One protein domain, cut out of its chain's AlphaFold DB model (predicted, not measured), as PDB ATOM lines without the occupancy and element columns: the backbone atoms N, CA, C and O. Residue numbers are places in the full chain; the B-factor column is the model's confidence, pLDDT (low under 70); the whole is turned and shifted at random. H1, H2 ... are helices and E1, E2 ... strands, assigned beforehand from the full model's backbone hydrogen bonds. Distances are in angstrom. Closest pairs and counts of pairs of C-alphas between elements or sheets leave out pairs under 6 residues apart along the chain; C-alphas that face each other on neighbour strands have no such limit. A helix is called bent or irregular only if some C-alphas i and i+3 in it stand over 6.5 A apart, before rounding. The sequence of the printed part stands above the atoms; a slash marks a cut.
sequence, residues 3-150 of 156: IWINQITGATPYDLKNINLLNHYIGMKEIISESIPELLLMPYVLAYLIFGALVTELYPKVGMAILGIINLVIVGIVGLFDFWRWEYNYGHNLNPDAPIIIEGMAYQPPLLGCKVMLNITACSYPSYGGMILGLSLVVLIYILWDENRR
ATOM      1  N   ILE A   3     -35.728  -7.175  14.322       93.38
ATOM      2  CA  ILE A   3     -35.739  -8.027  13.134       93.38
ATOM      3  C   ILE A   3     -35.622  -9.461  13.637       93.38
ATOM      4  O   ILE A   3     -34.605  -9.855  14.212       93.38
ATOM      5  N   TRP A   4     -36.705 -10.208  13.487       94.06
ATOM      6  CA  TRP A   4     -36.779 -11.628  13.789       94.06
ATOM      7  C   TRP A   4     -36.439 -12.423  12.535       94.06
ATOM      8  O   TRP A   4     -36.348 -11.882  11.438       94.06
ATOM      9  N   ILE A   5     -36.301 -13.735  12.688       93.69
ATOM     10  CA  ILE A   5     -35.979 -14.610  11.562       93.69
ATOM     11  C   ILE A   5     -37.034 -14.588  10.444       93.69
ATOM     12  O   ILE A   5     -36.693 -14.834   9.297       93.69
ATOM     13  N   ASN A   6     -38.294 -14.299  10.769       94.69
ATOM     14  CA  ASN A   6     -39.428 -14.373   9.848       94.69
ATOM     15  C   ASN A   6     -40.297 -13.108   9.805       94.69
ATOM     16  O   ASN A   6     -41.300 -13.091   9.101       94.69
ATOM     17  N   GLN A   7     -39.969 -12.082  10.590       94.56
ATOM     18  CA  GLN A   7     -40.800 -10.885  10.710       94.56
ATOM     19  C   GLN A   7     -40.019  -9.694  11.265       94.56
ATOM     20  O   GLN A   7     -38.980  -9.854  11.904       94.56
ATOM     21  N   ILE A   8     -40.566  -8.494  11.100       94.94
ATOM     22  CA  ILE A   8     -40.070  -7.261  11.715       94.94
ATOM     23  C   ILE A   8     -41.148  -6.709  12.642       94.94
ATOM     24  O   ILE A   8     -42.320  -6.639  12.281       94.94
ATOM     25  N   THR A   9     -40.755  -6.290  13.845       94.75
ATOM     26  CA  THR A   9     -41.662  -5.667  14.817       94.75
ATOM     27  C   THR A   9     -41.092  -4.368  15.377       94.75
ATOM     28  O   THR A   9     -39.880  -4.142  15.409       94.75
ATOM     29  N   GLY A  10     -41.968  -3.502  15.887       92.75
ATOM     30  CA  GLY A  10     -41.559  -2.368  16.719       92.75
ATOM     31  C   GLY A  10     -40.901  -2.823  18.029       92.75
ATOM     32  O   GLY A  10     -41.030  -3.989  18.406       92.75
ATOM     33  N   ALA A  11     -40.176  -1.927  18.714       89.38
ATOM     34  CA  ALA A  11     -39.806  -2.189  20.112       89.38
ATOM     35  C   ALA A  11     -41.025  -1.960  21.023       89.38
ATOM     36  O   ALA A  11     -41.255  -2.711  21.965       89.38
ATOM     37  N   THR A  12     -41.853  -0.972  20.683       92.56
ATOM     38  CA  THR A  12     -43.217  -0.797  21.189       92.56
ATOM     39  C   THR A  12     -44.255  -1.189  20.123       92.56
ATOM     40  O   THR A  12     -43.914  -1.262  18.935       92.56
ATOM     41  N   PRO A  13     -45.539  -1.385  20.495       90.06
ATOM     42  CA  PRO A  13     -46.609  -1.711  19.545       90.06
ATOM     43  C   PRO A  13     -46.813  -0.680  18.426       90.06
ATOM     44  O   PRO A  13     -47.381  -1.008  17.388       90.06
ATOM     45  N   TYR A  14     -46.362   0.564  18.623       92.75
ATOM     46  CA  TYR A  14     -46.598   1.663  17.687       92.75
ATOM     47  C   TYR A  14     -45.372   2.026  16.844       92.75
ATOM     48  O   TYR A  14     -45.530   2.703  15.831       92.75
ATOM     49  N   ASP A  15     -44.166   1.573  17.203       92.62
ATOM     50  CA  ASP A  15     -42.937   2.037  16.543       92.62
ATOM     51  C   ASP A  15     -42.916   1.718  15.051       92.62
ATOM     52  O   ASP A  15     -42.606   2.592  14.252       92.62
ATOM     53  N   LEU A  16     -43.256   0.482  14.663       93.75
ATOM     54  CA  LEU A  16     -43.228   0.083  13.253       93.75
ATOM     55  C   LEU A  16     -44.233   0.901  12.434       93.75
ATOM     56  O   LEU A  16     -43.909   1.374  11.351       93.75
ATOM     57  N   LYS A  17     -45.420   1.150  12.998       94.56
ATOM     58  CA  LYS A  17     -46.435   2.008  12.385       94.56
ATOM     59  C   LYS A  17     -45.940   3.449  12.238       94.56
ATOM     60  O   LYS A  17     -46.142   4.054  11.192       94.56
ATOM     61  N   ASN A  18     -45.288   3.995  13.262       94.00
ATOM     62  CA  ASN A  18     -44.743   5.353  13.233       94.00
ATOM     63  C   ASN A  18     -43.588   5.482  12.229       94.00
ATOM     64  O   ASN A  18     -43.496   6.491  11.534       94.00
ATOM     65  N   ILE A  19     -42.740   4.455  12.113       93.31
ATOM     66  CA  ILE A  19     -41.678   4.384  11.102       93.31
ATOM     67  C   ILE A  19     -42.291   4.328   9.701       93.31
ATOM     68  O   ILE A  19     -41.908   5.121   8.853       93.31
ATOM     69  N   ASN A  20     -43.290   3.475   9.462       95.12
ATOM     70  CA  ASN A  20     -43.971   3.400   8.165       95.12
ATOM     71  C   ASN A  20     -44.691   4.708   7.803       95.12
ATOM     72  O   ASN A  20     -44.647   5.140   6.651       95.12
ATOM     73  N   LEU A  21     -45.290   5.382   8.788       94.88
ATOM     74  CA  LEU A  21     -45.865   6.712   8.598       94.88
ATOM     75  C   LEU A  21     -44.789   7.720   8.178       94.88
ATOM     76  O   LEU A  21     -45.003   8.491   7.248       94.88
ATOM     77  N   LEU A  22     -43.627   7.698   8.829       92.81
ATOM     78  CA  LEU A  22     -42.505   8.541   8.436       92.81
ATOM     79  C   LEU A  22     -42.016   8.210   7.023       92.81
ATOM     80  O   LEU A  22     -41.827   9.130   6.233       92.81
ATOM     81  N   ASN A  23     -41.842   6.926   6.698       94.44
ATOM     82  CA  ASN A  23     -41.379   6.465   5.388       94.44
ATOM     83  C   ASN A  23     -42.217   7.059   4.260       94.44
ATOM     84  O   ASN A  23     -41.659   7.553   3.285       94.44
ATOM     85  N   HIS A  24     -43.539   7.077   4.438       94.50
ATOM     86  CA  HIS A  24     -44.463   7.685   3.492       94.50
ATOM     87  C   HIS A  24     -44.140   9.166   3.218       94.50
ATOM     88  O   HIS A  24     -44.165   9.590   2.065       94.50
ATOM     89  N   TYR A  25     -43.779   9.942   4.245       94.12
ATOM     90  CA  TYR A  25     -43.440  11.360   4.084       94.12
ATOM     91  C   TYR A  25     -42.094  11.597   3.395       94.12
ATOM     92  O   TYR A  25     -41.971  12.575   2.664       94.12
ATOM     93  N   ILE A  26     -41.104  10.727   3.611       94.06
ATOM     94  CA  ILE A  26     -39.745  10.864   3.047       94.06
ATOM     95  C   ILE A  26     -39.502   9.977   1.816       94.06
ATOM     96  O   ILE A  26     -38.367   9.811   1.373       94.06
ATOM     97  N   GLY A  27     -40.562   9.372   1.278       93.75
ATOM     98  CA  GLY A  27     -40.523   8.585   0.048       93.75
ATOM     99  C   GLY A  27     -39.911   7.193   0.177       93.75
ATOM    100  O   GLY A  27     -39.699   6.545  -0.846       93.75
ATOM    101  N   MET A  28     -39.636   6.706   1.388       94.56
ATOM    102  CA  MET A  28     -39.196   5.324   1.594       94.56
ATOM    103  C   MET A  28     -40.364   4.346   1.448       94.56
ATOM    104  O   MET A  28     -41.528   4.678   1.681       94.56
ATOM    105  N   LYS A  29     -40.042   3.099   1.095       93.12
ATOM    106  CA  LYS A  29     -41.036   2.020   1.037       93.12
ATOM    107  C   LYS A  29     -41.566   1.692   2.430       93.12
ATOM    108  O   LYS A  29     -40.878   1.846   3.437       93.12
ATOM    109  N   GLU A  30     -42.796   1.198   2.484       94.56
ATOM    110  CA  GLU A  30     -43.342   0.660   3.723       94.56
ATOM    111  C   GLU A  30     -42.610  -0.635   4.113       94.56
ATOM    112  O   GLU A  30     -42.366  -1.497   3.265       94.56
ATOM    113  N   ILE A  31     -42.257  -0.778   5.393       93.56
ATOM    114  CA  ILE A  31     -41.702  -2.019   5.932       93.56
ATOM    115  C   ILE A  31     -42.870  -2.955   6.241       93.56
ATOM    116  O   ILE A  31     -43.618  -2.745   7.199       93.56
ATOM    117  N   ILE A  32     -43.000  -3.995   5.423       92.94
ATOM    118  CA  ILE A  32     -44.006  -5.053   5.546       92.94
ATOM    119  C   ILE A  32     -43.242  -6.377   5.531       92.94
ATOM    120  O   ILE A  32     -42.489  -6.635   4.598       92.94
ATOM    121  N   SER A  33     -43.391  -7.204   6.566       91.62
ATOM    122  CA  SER A  33     -42.575  -8.421   6.720       91.62
ATOM    123  C   SER A  33     -42.753  -9.382   5.542       91.62
ATOM    124  O   SER A  33     -41.792  -9.973   5.060       91.62
ATOM    125  N   GLU A  34     -43.981  -9.488   5.041       89.44
ATOM    126  CA  GLU A  34     -44.378 -10.373   3.949       89.44
ATOM    127  C   GLU A  34     -43.812  -9.935   2.590       89.44
ATOM    128  O   GLU A  34     -43.764 -10.737   1.658       89.44
ATOM    129  N   SER A  35     -43.389  -8.672   2.459       88.12
ATOM    130  CA  SER A  35     -42.814  -8.137   1.221       88.12
ATOM    131  C   SER A  35     -41.295  -8.292   1.139       88.12
ATOM    132  O   SER A  35     -40.718  -7.942   0.110       88.12
ATOM    133  N   ILE A  36     -40.657  -8.820   2.192       92.19
ATOM    134  CA  ILE A  36     -39.212  -9.052   2.285       92.19
ATOM    135  C   ILE A  36     -38.966 -10.556   2.079       92.19
ATOM    136  O   ILE A  36     -39.137 -11.338   3.021       92.19
ATOM    137  N   PRO A  37     -38.597 -10.999   0.860       90.00
ATOM    138  CA  PRO A  37     -38.451 -12.419   0.538       90.00
ATOM    139  C   PRO A  37     -37.468 -13.142   1.457       90.00
ATOM    140  O   PRO A  37     -37.621 -14.332   1.739       90.00
ATOM    141  N   GLU A  38     -36.468 -12.426   1.956       90.00
ATOM    142  CA  GLU A  38     -35.419 -12.991   2.787       90.00
ATOM    143  C   GLU A  38     -35.952 -13.431   4.149       90.00
ATOM    144  O   GLU A  38     -35.581 -14.503   4.620       90.00
ATOM    145  N   LEU A  39     -36.921 -12.715   4.730       92.19
ATOM    146  CA  LEU A  39     -37.592 -13.149   5.962       92.19
ATOM    147  C   LEU A  39     -38.424 -14.422   5.756       92.19
ATOM    148  O   LEU A  39     -38.564 -15.225   6.674       92.19
ATOM    149  N   LEU A  40     -38.942 -14.651   4.548       91.88
ATOM    150  CA  LEU A  40     -39.664 -15.886   4.228       91.88
ATOM    151  C   LEU A  40     -38.709 -17.081   4.087       91.88
ATOM    152  O   LEU A  40     -39.082 -18.211   4.405       91.88
ATOM    153  N   LEU A  41     -37.476 -16.842   3.628       93.25
ATOM    154  CA  LEU A  41     -36.471 -17.878   3.382       93.25
ATOM    155  C   LEU A  41     -35.634 -18.220   4.628       93.25
ATOM    156  O   LEU A  41     -35.268 -19.381   4.835       93.25
ATOM    157  N   MET A  42     -35.336 -17.231   5.468       93.75
ATOM    158  CA  MET A  42     -34.428 -17.347   6.615       93.75
ATOM    159  C   MET A  42     -34.768 -18.480   7.606       93.75
ATOM    160  O   MET A  42     -33.834 -19.155   8.048       93.75
ATOM    161  N   PRO A  43     -36.044 -18.792   7.921       95.81
ATOM    162  CA  PRO A  43     -36.383 -19.946   8.759       95.81
ATOM    163  C   PRO A  43     -35.883 -21.276   8.189       95.81
ATOM    164  O   PRO A  43     -35.387 -22.121   8.935       95.81
ATOM    165  N   TYR A  44     -35.957 -21.450   6.868       96.94
ATOM    166  CA  TYR A  44     -35.476 -22.653   6.189       96.94
ATOM    167  C   TYR A  44     -33.948 -22.722   6.174       96.94
ATOM    168  O   TYR A  44     -33.381 -23.797   6.358       96.94
ATOM    169  N   VAL A  45     -33.275 -21.578   6.018       96.31
ATOM    170  CA  VAL A  45     -31.809 -21.489   6.104       96.31
ATOM    171  C   VAL A  45     -31.327 -21.861   7.506       96.31
ATOM    172  O   VAL A  45     -30.397 -22.657   7.645       96.31
ATOM    173  N   LEU A  46     -31.978 -21.356   8.559       96.38
ATOM    174  CA  LEU A  46     -31.635 -21.747   9.926       96.38
ATOM    175  C   LEU A  46     -31.920 -23.233  10.175       96.38
ATOM    176  O   LEU A  46     -31.086 -23.912  10.769       96.38
ATOM    177  N   ALA A  47     -33.051 -23.758   9.696       97.56
ATOM    178  CA  ALA A  47     -33.359 -25.183   9.802       97.56
ATOM    179  C   ALA A  47     -32.295 -26.053   9.110       97.56
ATOM    180  O   ALA A  47     -31.875 -27.064   9.672       97.56
ATOM    181  N   TYR A  48     -31.801 -25.632   7.942       97.75
ATOM    182  CA  TYR A  48     -30.687 -26.278   7.245       97.75
ATOM    183  C   TYR A  48     -29.396 -26.274   8.080       97.75
ATOM    184  O   TYR A  48     -28.747 -27.314   8.201       97.75
ATOM    185  N   LEU A  49     -29.044 -25.144   8.701       97.00
ATOM    186  CA  LEU A  49     -27.863 -25.051   9.568       97.00
ATOM    187  C   LEU A  49     -27.983 -25.947  10.810       97.00
ATOM    188  O   LEU A  49     -27.034 -26.652  11.151       97.00
ATOM    189  N   ILE A  50     -29.155 -25.964  11.454       97.06
ATOM    190  CA  ILE A  50     -29.436 -26.839  12.604       97.06
ATOM    191  C   ILE A  50     -29.330 -28.306  12.186       97.06
ATOM    192  O   ILE A  50     -28.677 -29.097  12.864       97.06
ATOM    193  N   PHE A  51     -29.925 -28.675  11.051       97.69
ATOM    194  CA  PHE A  51     -29.829 -30.028  10.515       97.69
ATOM    195  C   PHE A  51     -28.371 -30.425  10.239       97.69
ATOM    196  O   PHE A  51     -27.943 -31.507  10.641       97.69
ATOM    197  N   GLY A  52     -27.580 -29.538   9.632       96.06
ATOM    198  CA  GLY A  52     -26.149 -29.763   9.409       96.06
ATOM    199  C   GLY A  52     -25.358 -29.963  10.706       96.06
ATOM    200  O   GLY A  52     -24.472 -30.822  10.760       96.06
ATOM    201  N   ALA A  53     -25.703 -29.231  11.769       94.81
ATOM    202  CA  ALA A  53     -25.100 -29.412  13.090       94.81
ATOM    203  C   ALA A  53     -25.431 -30.794  13.686       94.81
ATOM    204  O   ALA A  53     -24.518 -31.499  14.115       94.81
ATOM    205  N   LEU A  54     -26.694 -31.228  13.621       96.50
ATOM    206  CA  LEU A  54     -27.112 -32.562  14.083       96.50
ATOM    207  C   LEU A  54     -26.419 -33.688  13.300       96.50
ATOM    208  O   LEU A  54     -25.951 -34.667  13.878       96.50
ATOM    209  N   VAL A  55     -26.296 -33.545  11.978       95.81
ATOM    210  CA  VAL A  55     -25.571 -34.512  11.139       95.81
ATOM    211  C   VAL A  55     -24.085 -34.567  11.511       95.81
ATOM    212  O   VAL A  55     -23.491 -35.644  11.512       95.81
ATOM    213  N   THR A  56     -23.484 -33.429  11.862       93.75
ATOM    214  CA  THR A  56     -22.086 -33.369  12.318       93.75
ATOM    215  C   THR A  56     -21.891 -34.104  13.644       93.75
ATOM    216  O   THR A  56     -20.883 -34.787  13.811       93.75
ATOM    217  N   GLU A  57     -22.860 -34.021  14.556       92.06
ATOM    218  CA  GLU A  57     -22.838 -34.754  15.826       92.06
ATOM    219  C   GLU A  57     -22.958 -36.273  15.628       92.06
ATOM    220  O   GLU A  57     -22.212 -37.037  16.240       92.06
ATOM    221  N   LEU A  58     -23.832 -36.723  14.720       95.06
ATOM    222  CA  LEU A  58     -23.990 -38.148  14.398       95.06
ATOM    223  C   LEU A  58     -22.785 -38.736  13.642       95.06
ATOM    224  O   LEU A  58     -22.510 -39.932  13.742       95.06
ATOM    225  N   TYR A  59     -22.058 -37.905  12.892       93.69
ATOM    226  CA  TYR A  59     -20.880 -38.300  12.119       93.69
ATOM    227  C   TYR A  59     -19.682 -37.390  12.442       93.69
ATOM    228  O   TYR A  59     -19.282 -36.590  11.589       93.69
ATOM    229  N   PRO A  60     -19.067 -37.523  13.635       88.56
ATOM    230  CA  PRO A  60     -18.078 -36.579  14.161       88.56
ATOM    231  C   PRO A  60     -16.714 -36.731  13.473       88.56
ATOM    232  O   PRO A  60     -15.738 -37.226  14.032       88.56
ATOM    233  N   LYS A  61     -16.641 -36.316  12.208       92.25
ATOM    234  CA  LYS A  61     -15.413 -36.258  11.411       92.25
ATOM    235  C   LYS A  61     -14.941 -34.814  11.313       92.25
ATOM    236  O   LYS A  61     -15.744 -33.906  11.117       92.25
ATOM    237  N   VAL A  62     -13.623 -34.615  11.301       92.25
ATOM    238  CA  VAL A  62     -12.991 -33.293  11.099       92.25
ATOM    239  C   VAL A  62     -13.542 -32.572   9.867       92.25
ATOM    240  O   VAL A  62     -13.830 -31.381   9.920       92.25
ATOM    241  N   GLY A  63     -13.761 -33.307   8.770       94.31
ATOM    242  CA  GLY A  63     -14.351 -32.752   7.550       94.31
ATOM    243  C   GLY A  63     -15.767 -32.193   7.740       94.31
ATOM    244  O   GLY A  63     -16.100 -31.202   7.102       94.31
ATOM    245  N   MET A  64     -16.574 -32.768   8.638       95.06
ATOM    246  CA  MET A  64     -17.937 -32.296   8.923       95.06
ATOM    247  C   MET A  64     -17.914 -30.998   9.732       95.06
ATOM    248  O   MET A  64     -18.627 -30.058   9.397       95.06
ATOM    249  N   ALA A  65     -17.018 -30.888  10.719       94.50
ATOM    250  CA  ALA A  65     -16.812 -29.640  11.454       94.50
ATOM    251  C   ALA A  65     -16.305 -28.508  10.536       94.50
ATOM    252  O   ALA A  65     -16.819 -27.392  10.597       94.50
ATOM    253  N   ILE A  66     -15.362 -28.800   9.628       96.56
ATOM    254  CA  ILE A  66     -14.904 -27.839   8.605       96.56
ATOM    255  C   ILE A  66     -16.065 -27.423   7.693       96.56
ATOM    256  O   ILE A  66     -16.246 -26.234   7.433       96.56
ATOM    257  N   LEU A  67     -16.872 -28.380   7.231       96.62
ATOM    258  CA  LEU A  67     -18.040 -28.103   6.399       96.62
ATOM    259  C   LEU A  67     -19.072 -27.231   7.133       96.62
ATOM    260  O   LEU A  67     -19.626 -26.318   6.523       96.62
ATOM    261  N   GLY A  68     -19.294 -27.451   8.431       96.50
ATOM    262  CA  GLY A  68     -20.147 -26.605   9.267       96.50
ATOM    263  C   GLY A  68     -19.642 -25.162   9.360       96.50
ATOM    264  O   GLY A  68     -20.419 -24.227   9.168       96.50
ATOM    265  N   ILE A  69     -18.334 -24.971   9.564       97.62
ATOM    266  CA  ILE A  69     -17.700 -23.640   9.575       97.62
ATOM    267  C   ILE A  69     -17.876 -22.943   8.228       97.62
ATOM    268  O   ILE A  69     -18.311 -21.794   8.187       97.62
ATOM    269  N   ILE A  70     -17.562 -23.632   7.126       97.88
ATOM    270  CA  ILE A  70     -17.686 -23.074   5.774       97.88
ATOM    271  C   ILE A  70     -19.135 -22.655   5.506       97.88
ATOM    272  O   ILE A  70     -19.361 -21.540   5.041       97.88
ATOM    273  N   ASN A  71     -20.113 -23.500   5.847       97.12
ATOM    274  CA  ASN A  71     -21.528 -23.168   5.683       97.12
ATOM    275  C   ASN A  71     -21.932 -21.938   6.500       97.12
ATOM    276  O   ASN A  71     -22.526 -21.020   5.942       97.12
ATOM    277  N   LEU A  72     -21.581 -21.882   7.790       97.19
ATOM    278  CA  LEU A  72     -21.899 -20.731   8.641       97.19
ATOM    279  C   LEU A  72     -21.279 -19.434   8.113       97.19
ATOM    280  O   LEU A  72     -21.951 -18.406   8.083       97.19
ATOM    281  N   VAL A  73     -20.020 -19.476   7.670       97.94
ATOM    282  CA  VAL A  73     -19.324 -18.303   7.122       97.94
ATOM    283  C   VAL A  73     -19.954 -17.857   5.805       97.94
ATOM    284  O   VAL A  73     -20.231 -16.671   5.645       97.94
ATOM    285  N   ILE A  74     -20.222 -18.780   4.874       97.94
ATOM    286  CA  ILE A  74     -20.840 -18.446   3.583       97.94
ATOM    287  C   ILE A  74     -22.240 -17.871   3.795       97.94
ATOM    288  O   ILE A  74     -22.537 -16.801   3.273       97.94
ATOM    289  N   VAL A  75     -23.080 -18.539   4.589       96.44
ATOM    290  CA  VAL A  75     -24.439 -18.068   4.891       96.44
ATOM    291  C   VAL A  75     -24.396 -16.708   5.587       96.44
ATOM    292  O   VAL A  75     -25.166 -15.821   5.228       96.44
ATOM    293  N   GLY A  76     -23.469 -16.506   6.526       95.75
ATOM    294  CA  GLY A  76     -23.277 -15.222   7.199       95.75
ATOM    295  C   GLY A  76     -22.877 -14.100   6.239       95.75
ATOM    296  O   GLY A  76     -23.476 -13.028   6.275       95.75
ATOM    297  N   ILE A  77     -21.909 -14.339   5.348       97.38
ATOM    298  CA  ILE A  77     -21.476 -13.352   4.346       97.38
ATOM    299  C   ILE A  77     -22.613 -13.029   3.376       97.38
ATOM    300  O   ILE A  77     -22.880 -11.854   3.127       97.38
ATOM    301  N   VAL A  78     -23.292 -14.050   2.849       96.44
ATOM    302  CA  VAL A  78     -24.414 -13.871   1.917       96.44
ATOM    303  C   VAL A  78     -25.550 -13.105   2.589       96.44
ATOM    304  O   VAL A  78     -26.053 -12.151   2.005       96.44
ATOM    305  N   GLY A  79     -25.905 -13.456   3.828       94.81
ATOM    306  CA  GLY A  79     -26.946 -12.764   4.587       94.81
ATOM    307  C   GLY A  79     -26.598 -11.305   4.892       94.81
ATOM    308  O   GLY A  79     -27.445 -10.434   4.741       94.81
ATOM    309  N   LEU A  80     -25.349 -11.009   5.268       95.69
ATOM    310  CA  LEU A  80     -24.899  -9.630   5.502       95.69
ATOM    311  C   LEU A  80     -24.865  -8.804   4.215       95.69
ATOM    312  O   LEU A  80     -25.235  -7.632   4.228       95.69
ATOM    313  N   PHE A  81     -24.419  -9.402   3.109       96.81
ATOM    314  CA  PHE A  81     -24.409  -8.744   1.808       96.81
ATOM    315  C   PHE A  81     -25.826  -8.440   1.324       96.81
ATOM    316  O   PHE A  81     -26.098  -7.332   0.861       96.81
ATOM    317  N   ASP A  82     -26.726  -9.413   1.447       95.19
ATOM    318  CA  ASP A  82     -28.118  -9.224   1.081       95.19
ATOM    319  C   ASP A  82     -28.788  -8.153   1.954       95.19
ATOM    320  O   ASP A  82     -29.386  -7.219   1.422       95.19
ATOM    321  N   PHE A  83     -28.566  -8.190   3.271       94.81
ATOM    322  CA  PHE A  83     -29.095  -7.175   4.177       94.81
ATOM    323  C   PHE A  83     -28.577  -5.771   3.831       94.81
ATOM    324  O   PHE A  83     -29.368  -4.836   3.712       94.81
ATOM    325  N   TRP A  84     -27.278  -5.623   3.546       96.38
ATOM    326  CA  TRP A  84     -26.713  -4.357   3.064       96.38
ATOM    327  C   TRP A  84     -27.367  -3.889   1.755       96.38
ATOM    328  O   TRP A  84     -27.678  -2.705   1.598       96.38
ATOM    329  N   ARG A  85     -27.600  -4.808   0.810       96.00
ATOM    330  CA  ARG A  85     -28.265  -4.511  -0.464       96.00
ATOM    331  C   ARG A  85     -29.712  -4.070  -0.244       96.00
ATOM    332  O   ARG A  85     -30.167  -3.134  -0.910       96.00
ATOM    333  N   TRP A  86     -30.436  -4.726   0.659       94.94
ATOM    334  CA  TRP A  86     -31.793  -4.348   1.039       94.94
ATOM    335  C   TRP A  86     -31.816  -2.938   1.639       94.94
ATOM    336  O   TRP A  86     -32.558  -2.090   1.145       94.94
ATOM    337  N   GLU A  87     -30.938  -2.644   2.605       94.62
ATOM    338  CA  GLU A  87     -30.808  -1.315   3.223       94.62
ATOM    339  C   GLU A  87     -30.468  -0.227   2.198       94.62
ATOM    340  O   GLU A  87     -31.027   0.873   2.239       94.62
ATOM    341  N   TYR A  88     -29.559  -0.529   1.267       95.75
ATOM    342  CA  TYR A  88     -29.175   0.395   0.208       95.75
ATOM    343  C   TYR A  88     -30.376   0.745  -0.670       95.75
ATOM    344  O   TYR A  88     -30.692   1.924  -0.838       95.75
ATOM    345  N   ASN A  89     -31.089  -0.265  -1.174       94.75
ATOM    346  CA  ASN A  89     -32.280  -0.058  -1.997       94.75
ATOM    347  C   ASN A  89     -33.380   0.677  -1.227       94.75
ATOM    348  O   ASN A  89     -34.018   1.570  -1.777       94.75
ATOM    349  N   TYR A  90     -33.584   0.320   0.039       93.62
ATOM    350  CA  TYR A  90     -34.568   0.939   0.916       93.62
ATOM    351  C   TYR A  90     -34.288   2.432   1.147       93.62
ATOM    352  O   TYR A  90     -35.211   3.243   1.120       93.62
ATOM    353  N   GLY A  91     -33.015   2.806   1.309       94.25
ATOM    354  CA  GLY A  91     -32.603   4.182   1.587       94.25
ATOM    355  C   GLY A  91     -32.341   5.077   0.372       94.25
ATOM    356  O   GLY A  91     -32.248   6.291   0.555       94.25
ATOM    357  N   HIS A  92     -32.182   4.510  -0.831       94.38
ATOM    358  CA  HIS A  92     -31.826   5.256  -2.053       94.38
ATOM    359  C   HIS A  92     -32.908   5.234  -3.136       94.38
ATOM    360  O   HIS A  92     -32.900   6.089  -4.018       94.38
ATOM    361  N   ASN A  93     -33.840   4.280  -3.097       94.44
ATOM    362  CA  ASN A  93     -34.949   4.218  -4.046       94.44
ATOM    363  C   ASN A  93     -36.173   4.936  -3.467       94.44
ATOM    364  O   ASN A  93     -37.134   4.301  -3.027       94.44
ATOM    365  N   LEU A  94     -36.071   6.264  -3.407       94.50
ATOM    366  CA  LEU A  94     -37.078   7.140  -2.820       94.50
ATOM    367  C   LEU A  94     -38.100   7.584  -3.871       94.50
ATOM    368  O   LEU A  94     -37.750   7.844  -5.022       94.50
ATOM    369  N   ASN A  95     -39.363   7.696  -3.466       94.06
ATOM    370  CA  ASN A  95     -40.413   8.255  -4.310       94.06
ATOM    371  C   ASN A  95     -40.143   9.756  -4.573       94.06
ATOM    372  O   ASN A  95     -40.112  10.522  -3.606       94.06
ATOM    373  N   PRO A  96     -39.986  10.198  -5.837       92.31
ATOM    374  CA  PRO A  96     -39.755  11.606  -6.165       92.31
ATOM    375  C   PRO A  96     -40.962  12.511  -5.887       92.31
ATOM    376  O   PRO A  96     -40.786  13.720  -5.816       92.31
ATOM    377  N   ASP A  97     -42.158  11.950  -5.700       94.31
ATOM    378  CA  ASP A  97     -43.381  12.699  -5.381       94.31
ATOM    379  C   ASP A  97     -43.664  12.741  -3.865       94.31
ATOM    380  O   ASP A  97     -44.780  13.035  -3.430       94.31
ATOM    381  N   ALA A  98     -42.677  12.387  -3.033       94.38
ATOM    382  CA  ALA A  98     -42.838  12.373  -1.586       94.38
ATOM    383  C   ALA A  98     -43.053  13.789  -1.010       94.38
ATOM    384  O   ALA A  98     -42.453  14.750  -1.492       94.38
ATOM    385  N   PRO A  99     -43.849  13.940   0.066       93.88
ATOM    386  CA  PRO A  99     -44.086  15.242   0.691       93.88
ATOM    387  C   PRO A  99     -42.825  15.969   1.182       93.88
ATOM    388  O   PRO A  99     -42.801  17.199   1.215       93.88
ATOM    389  N   ILE A 100     -41.798  15.229   1.608       91.19
ATOM    390  CA  ILE A 100     -40.536  15.768   2.115       91.19
ATOM    391  C   ILE A 100     -39.398  15.208   1.268       91.19
ATOM    392  O   ILE A 100     -39.109  14.013   1.310       91.19
ATOM    393  N   ILE A 101     -38.714  16.095   0.550       90.62
ATOM    394  CA  ILE A 101     -37.562  15.763  -0.286       90.62
ATOM    395  C   ILE A 101     -36.405  16.654   0.146       90.62
ATOM    396  O   ILE A 101     -36.531  17.879   0.174       90.62
ATOM    397  N   ILE A 102     -35.278  16.038   0.493       89.00
ATOM    398  CA  ILE A 102     -34.031  16.753   0.755       89.00
ATOM    399  C   ILE A 102     -33.041  16.348  -0.327       89.00
ATOM    400  O   ILE A 102     -32.637  15.187  -0.404       89.00
ATOM    401  N   GLU A 103     -32.665  17.301  -1.176       86.69
ATOM    402  CA  GLU A 103     -31.752  17.049  -2.288       86.69
ATOM    403  C   GLU A 103     -30.427  16.450  -1.796       86.69
ATOM    404  O   GLU A 103     -29.808  16.938  -0.849       86.69
ATOM    405  N   GLY A 104     -29.999  15.358  -2.435       84.81
ATOM    406  CA  GLY A 104     -28.739  14.676  -2.124       84.81
ATOM    407  C   GLY A 104     -28.728  13.844  -0.834       84.81
ATOM    408  O   GLY A 104     -27.690  13.266  -0.513       84.81
ATOM    409  N   MET A 105     -29.843  13.743  -0.103       87.50
ATOM    410  CA  MET A 105     -29.927  12.923   1.112       87.50
ATOM    411  C   MET A 105     -30.459  11.518   0.820       87.50
ATOM    412  O   MET A 105     -31.477  11.350   0.157       87.50
ATOM    413  N   ALA A 106     -29.797  10.512   1.393       89.31
ATOM    414  CA  ALA A 106     -30.252   9.127   1.403       89.31
ATOM    415  C   ALA A 106     -30.513   8.660   2.838       89.31
ATOM    416  O   ALA A 106     -29.773   8.998   3.771       89.31
ATOM    417  N   TYR A 107     -31.533   7.824   3.004       93.12
ATOM    418  CA  TYR A 107     -32.017   7.362   4.306       93.12
ATOM    419  C   TYR A 107     -31.639   5.905   4.578       93.12
ATOM    420  O   TYR A 107     -32.378   5.175   5.228       93.12
ATOM    421  N   GLN A 108     -30.483   5.469   4.067       94.75
ATOM    422  CA  GLN A 108     -29.978   4.120   4.310       94.75
ATOM    423  C   GLN A 108     -29.677   3.926   5.811       94.75
ATOM    424  O   GLN A 108     -28.780   4.624   6.322       94.75
ATOM    425  N   PRO A 109     -30.358   2.974   6.487       93.50
ATOM    426  CA  PRO A 109     -30.037   2.561   7.852       93.50
ATOM    427  C   PRO A 109     -28.619   1.972   7.952       93.50
ATOM    428  O   PRO A 109     -28.060   1.539   6.945       93.50
ATOM    429  N   PRO A 110     -27.989   1.982   9.139       95.06
ATOM    430  CA  PRO A 110     -26.676   1.377   9.302       95.06
ATOM    431  C   PRO A 110     -26.780  -0.149   9.385       95.06
ATOM    432  O   PRO A 110     -27.463  -0.655  10.268       95.06
ATOM    433  N   LEU A 111     -25.973  -0.859   8.591       94.50
ATOM    434  CA  LEU A 111     -25.789  -2.308   8.728       94.50
ATOM    435  C   LEU A 111     -25.357  -2.692  10.154       94.50
ATOM    436  O   LEU A 111     -25.870  -3.637  10.751       94.50
ATOM    437  N   LEU A 112     -24.409  -1.926  10.706       95.69
ATOM    438  CA  LEU A 112     -23.879  -2.065  12.059       95.69
ATOM    439  C   LEU A 112     -23.551  -0.682  12.637       95.69
ATOM    440  O   LEU A 112     -23.000   0.172  11.941       95.69
ATOM    441  N   GLY A 113     -23.837  -0.476  13.921       95.75
ATOM    442  CA  GLY A 113     -23.584   0.788  14.616       95.75
ATOM    443  C   GLY A 113     -24.767   1.746  14.524       95.75
ATOM    444  O   GLY A 113     -25.904   1.317  14.350       95.75
ATOM    445  N   CYS A 114     -24.521   3.047  14.673       95.31
ATOM    446  CA  CYS A 114     -25.569   4.067  14.690       95.31
ATOM    447  C   CYS A 114     -25.340   5.133  13.619       95.31
ATOM    448  O   CYS A 114     -24.208   5.557  13.388       95.31
ATOM    449  N   LYS A 115     -26.424   5.609  13.008       93.88
ATOM    450  CA  LYS A 115     -26.416   6.683  12.016       93.88
ATOM    451  C   LYS A 115     -27.613   7.602  12.235       93.88
ATOM    452  O   LYS A 115     -28.722   7.136  12.496       93.88
ATOM    453  N   VAL A 116     -27.380   8.905  12.125       90.75
ATOM    454  CA  VAL A 116     -28.436   9.921  12.194       90.75
ATOM    455  C   VAL A 116     -28.986  10.166  10.791       90.75
ATOM    456  O   VAL A 116     -28.224  10.369   9.848       90.75
ATOM    457  N   MET A 117     -30.309  10.130  10.656       86.94
ATOM    458  CA  MET A 117     -31.060  10.390   9.429       86.94
ATOM    459  C   MET A 117     -32.119  11.456   9.734       86.94
ATOM    460  O   MET A 117     -33.038  11.216  10.517       86.94
ATOM    461  N   LEU A 118     -31.956  12.656   9.166       85.50
ATOM    462  CA  LEU A 118     -32.616  13.890   9.633       85.50
ATOM    463  C   LEU A 118     -32.416  14.090  11.145       85.50
ATOM    464  O   LEU A 118     -31.328  14.434  11.587       85.50
ATOM    465  N   ASN A 119     -33.480  13.865  11.917       86.12
ATOM    466  CA  ASN A 119     -33.567  14.071  13.356       86.12
ATOM    467  C   ASN A 119     -33.816  12.744  14.093       86.12
ATOM    468  O   ASN A 119     -34.321  12.730  15.213       86.12
ATOM    469  N   ILE A 120     -33.528  11.616  13.434       87.19
ATOM    470  CA  ILE A 120     -33.736  10.270  13.965       87.19
ATOM    471  C   ILE A 120     -32.410   9.531  13.958       87.19
ATOM    472  O   ILE A 120     -31.755   9.399  12.928       87.19
ATOM    473  N   THR A 121     -32.037   8.995  15.114       91.12
ATOM    474  CA  THR A 121     -30.886   8.104  15.240       91.12
ATOM    475  C   THR A 121     -31.352   6.664  15.076       91.12
ATOM    476  O   THR A 121     -32.117   6.164  15.899       91.12
ATOM    477  N   ALA A 122     -30.879   5.986  14.033       92.12
ATOM    478  CA  ALA A 122     -31.071   4.551  13.856       92.12
ATOM    479  C   ALA A 122     -29.811   3.810  14.297       92.12
ATOM    480  O   ALA A 122     -28.707   4.187  13.910       92.12
ATOM    481  N   CYS A 123     -29.978   2.753  15.087       93.75
ATOM    482  CA  CYS A 123     -28.894   1.892  15.541       93.75
ATOM    483  C   CYS A 123     -29.187   0.435  15.183       93.75
ATOM    484  O   CYS A 123     -30.309  -0.029  15.390       93.75
ATOM    485  N   SER A 124     -28.172  -0.280  14.701       94.94
ATOM    486  CA  SER A 124     -28.228  -1.696  14.346       94.94
ATOM    487  C   SER A 124     -27.137  -2.470  15.077       94.94
ATOM    488  O   SER A 124     -25.946  -2.164  14.963       94.94
ATOM    489  N   TYR A 125     -27.560  -3.473  15.843       95.31
ATOM    490  CA  TYR A 125     -26.677  -4.365  16.583       95.31
ATOM    491  C   TYR A 125     -27.211  -5.798  16.538       95.31
ATOM    492  O   TYR A 125     -28.431  -5.995  16.567       95.31
ATOM    493  N   PRO A 126     -26.322  -6.808  16.527       94.88
ATOM    494  CA  PRO A 126     -26.734  -8.198  16.645       94.88
ATOM    495  C   PRO A 126     -27.524  -8.417  17.936       94.88
ATOM    496  O   PRO A 126     -27.061  -8.085  19.025       94.88
ATOM    497  N   SER A 127     -28.715  -9.001  17.813       94.31
ATOM    498  CA  SER A 127     -29.479  -9.498  18.961       94.31
ATOM    499  C   SER A 127     -29.028 -10.919  19.335       94.31
ATOM    500  O   SER A 127     -28.079 -11.460  18.761       94.31
ATOM    501  N   TYR A 128     -29.735 -11.559  20.267       94.88
ATOM    502  CA  TYR A 128     -29.408 -12.885  20.793       94.88
ATOM    503  C   TYR A 128     -29.207 -13.943  19.702       94.88
ATOM    504  O   TYR A 128     -28.252 -14.708  19.776       94.88
ATOM    505  N   GLY A 129     -30.040 -13.958  18.654       93.38
ATOM    506  CA  GLY A 129     -29.889 -14.909  17.546       93.38
ATOM    507  C   GLY A 129     -28.542 -14.778  16.823       93.38
ATOM    508  O   GLY A 129     -27.860 -15.775  16.597       93.38
ATOM    509  N   GLY A 130     -28.110 -13.546  16.540       93.88
ATOM    510  CA  GLY A 130     -26.801 -13.284  15.937       93.88
ATOM    511  C   GLY A 130     -25.644 -13.655  16.868       93.88
ATOM    512  O   GLY A 130     -24.663 -14.249  16.423       93.88
ATOM    513  N   MET A 131     -25.779 -13.380  18.170       96.06
ATOM    514  CA  MET A 131     -24.779 -13.770  19.173       96.06
ATOM    515  C   MET A 131     -24.632 -15.295  19.279       96.06
ATOM    516  O   MET A 131     -23.510 -15.793  19.336       96.06
ATOM    517  N   ILE A 132     -25.742 -16.042  19.256       96.38
ATOM    518  CA  ILE A 132     -25.745 -17.512  19.305       96.38
ATOM    519  C   ILE A 132     -25.088 -18.103  18.054       96.38
ATOM    520  O   ILE A 132     -24.263 -19.011  18.168       96.38
ATOM    521  N   LEU A 133     -25.391 -17.570  16.866       95.69
ATOM    522  CA  LEU A 133     -24.728 -17.998  15.629       95.69
ATOM    523  C   LEU A 133     -23.219 -17.719  15.681       95.69
ATOM    524  O   LEU A 133     -22.425 -18.599  15.348       95.69
ATOM    525  N   GLY A 134     -22.810 -16.550  16.179       96.12
ATOM    526  CA  GLY A 134     -21.397 -16.233  16.405       96.12
ATOM    527  C   GLY A 134     -20.722 -17.203  17.381       96.12
ATOM    528  O   GLY A 134     -19.634 -17.705  17.104       96.12
ATOM    529  N   LEU A 135     -21.392 -17.536  18.487       97.44
ATOM    530  CA  LEU A 135     -20.894 -18.509  19.458       97.44
ATOM    531  C   LEU A 135     -20.750 -19.908  18.840       97.44
ATOM    532  O   LEU A 135     -19.753 -20.580  19.093       97.44
ATOM    533  N   SER A 136     -21.691 -20.332  17.992       96.00
ATOM    534  CA  SER A 136     -21.617 -21.634  17.314       96.00
ATOM    535  C   SER A 136     -20.371 -21.764  16.428       96.00
ATOM    536  O   SER A 136     -19.705 -22.801  16.437       96.00
ATOM    537  N   LEU A 137     -19.986 -20.682  15.745       96.81
ATOM    538  CA  LEU A 137     -18.761 -20.628  14.952       96.81
ATOM    539  C   LEU A 137     -17.513 -20.756  15.838       96.81
ATOM    540  O   LEU A 137     -16.604 -21.521  15.513       96.81
ATOM    541  N   VAL A 138     -17.485 -20.053  16.976       97.44
ATOM    542  CA  VAL A 138     -16.384 -20.145  17.952       97.44
ATOM    543  C   VAL A 138     -16.238 -21.572  18.486       97.44
ATOM    544  O   VAL A 138     -15.120 -22.081  18.559       97.44
ATOM    545  N   VAL A 139     -17.348 -22.243  18.803       95.56
ATOM    546  CA  VAL A 139     -17.345 -23.638  19.273       95.56
ATOM    547  C   VAL A 139     -16.776 -24.584  18.213       95.56
ATOM    548  O   VAL A 139     -15.916 -25.402  18.533       95.56
ATOM    549  N   LEU A 140     -17.182 -24.459  16.947       94.88
ATOM    550  CA  LEU A 140     -16.648 -25.308  15.875       94.88
ATOM    551  C   LEU A 140     -15.145 -25.091  15.649       94.88
ATOM    552  O   LEU A 140     -14.403 -26.058  15.471       94.88
ATOM    553  N   ILE A 141     -14.679 -23.840  15.701       96.00
ATOM    554  CA  ILE A 141     -13.245 -23.518  15.612       96.00
ATOM    555  C   ILE A 141     -12.483 -24.142  16.787       96.00
ATOM    556  O   ILE A 141     -11.413 -24.723  16.589       96.00
ATOM    557  N   TYR A 142     -13.039 -24.063  17.999       95.75
ATOM    558  CA  TYR A 142     -12.448 -24.674  19.187       95.75
ATOM    559  C   TYR A 142     -12.335 -26.201  19.058       95.75
ATOM    560  O   TYR A 142     -11.272 -26.748  19.345       95.75
ATOM    561  N   ILE A 143     -13.377 -26.880  18.564       92.38
ATOM    562  CA  ILE A 143     -13.361 -28.336  18.328       92.38
ATOM    563  C   ILE A 143     -12.231 -28.720  17.366       92.38
ATOM    564  O   ILE A 143     -11.471 -29.647  17.644       92.38
ATOM    565  N   LEU A 144     -12.072 -27.993  16.254       93.75
ATOM    566  CA  LEU A 144     -10.985 -28.257  15.305       93.75
ATOM    567  C   LEU A 144      -9.601 -28.037  15.918       93.75
ATOM    568  O   LEU A 144      -8.654 -28.766  15.611       93.75
ATOM    569  N   TRP A 145      -9.474 -27.025  16.769       94.06
ATOM    570  CA  TRP A 145      -8.226 -26.739  17.457       94.06
ATOM    571  C   TRP A 145      -7.875 -27.811  18.502       94.06
ATOM    572  O   TRP A 145      -6.714 -28.226  18.550       94.06
ATOM    573  N   ASP A 146      -8.848 -28.298  19.283       93.25
ATOM    574  CA  ASP A 146      -8.657 -29.394  20.252       93.25
ATOM    575  C   ASP A 146      -8.261 -30.697  19.547       93.25
ATOM    576  O   ASP A 146      -7.273 -31.338  19.905       93.25
ATOM    577  N   GLU A 147      -8.956 -31.043  18.466       90.62
ATOM    578  CA  GLU A 147      -8.650 -32.229  17.664       90.62
ATOM    579  C   GLU A 147      -7.228 -32.177  17.075       90.62
ATOM    580  O   GLU A 147      -6.489 -33.165  17.087       90.62
ATOM    581  N   ASN A 148      -6.795 -31.007  16.597       89.19
ATOM    582  CA  ASN A 148      -5.438 -30.829  16.077       89.19
ATOM    583  C   ASN A 148      -4.367 -30.892  17.182       89.19
ATOM    584  O   ASN A 148      -3.222 -31.259  16.907       89.19
ATOM    585  N   ARG A 149      -4.709 -30.536  18.429       91.06
ATOM    586  CA  ARG A 149      -3.823 -30.719  19.589       91.06
ATOM    587  C   ARG A 149      -3.650 -32.200  19.919       91.06
ATOM    588  O   ARG A 149      -2.509 -32.634  20.056       91.06
ATOM    589  N   ARG A 150      -4.745 -32.965  19.988       87.88
ATOM    590  CA  ARG A 150      -4.724 -34.409  20.299       87.88
ATOM    591  C   ARG A 150      -3.857 -35.189  19.315       87.88
ATOM    592  O   ARG A 150      -2.923 -35.866  19.731       87.88
TER     593      ARG A 150
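Overview. This is residues 3 to 150 of the 156 residues of an uncharacterized protein of Leptospira yanagawae serovar Saopaulo str. Sao Paulo = ATCC 700523 (UniProt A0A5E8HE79). Picture a long, loose rod with the long helix H3 along it: H2 and H4 run opposite ways to H3 and meet its first part, residues 62 to 72. Toward the other end lie H1, the two-stranded hairpin of E1 and E2, and the long loop of residues 93 to 112. The 148 printed residues hold four named helices and two named strands, in the order H1 H2 H3 E1 E2 H4, and the class is mostly helix. The sheet, E1 - E2, is antiparallel; the radius of gyration of the C-alphas is 19.4 A and the spans are 65 by 26 by 26 A.

Along the chain. Find C-alpha 15 at (-42.937, 2.037, 16.543), where H1, residues 15 to 25, begins. H2, residues 37 to 58, covers 32.6 A and is irregular, but only just: C-alphas 40 and 43 are 6.9 A apart. H3, residues 62 to 92, runs 44.9 A. After E1, residues 113 to 117, and E2, residues 120 to 124, H4, residues 128 to 150, runs 32.8 A to C-alpha 150 at (-4.724, -34.409, 20.299).

Arrangement. H2 and H3 form a helical hairpin at a shallow tilt of 11 degrees; they touch with residues 49 to 56 and 64 to 72 alone, the closest C-alphas being those of Thr 56 and Met 64, 5.5 A apart. H3 touches H4 with residues 62 to 72 alone, closest at the C-alphas of Ala 65 and Leu 140, 6.2 A, at a shallow tilt of 28 degrees. H2 and H4 are apart, and H1 touches no helix. In the hairpin E1 and E2, look for N 115 and O 122, 2.8 A apart, within hydrogen-bond range. Every O i to N i+4 pair is within range in H3 and H4, against 6 of 7 in H1 and 16 of 18 in H2.

Size, cuts and confidence. The C-alphas farthest apart are those of Pro 99 and Arg 150, 66.3 A. The printed part has no cut; the links H1 to H2 and H3 to E1 are long. No printed residue has a pLDDT under 70.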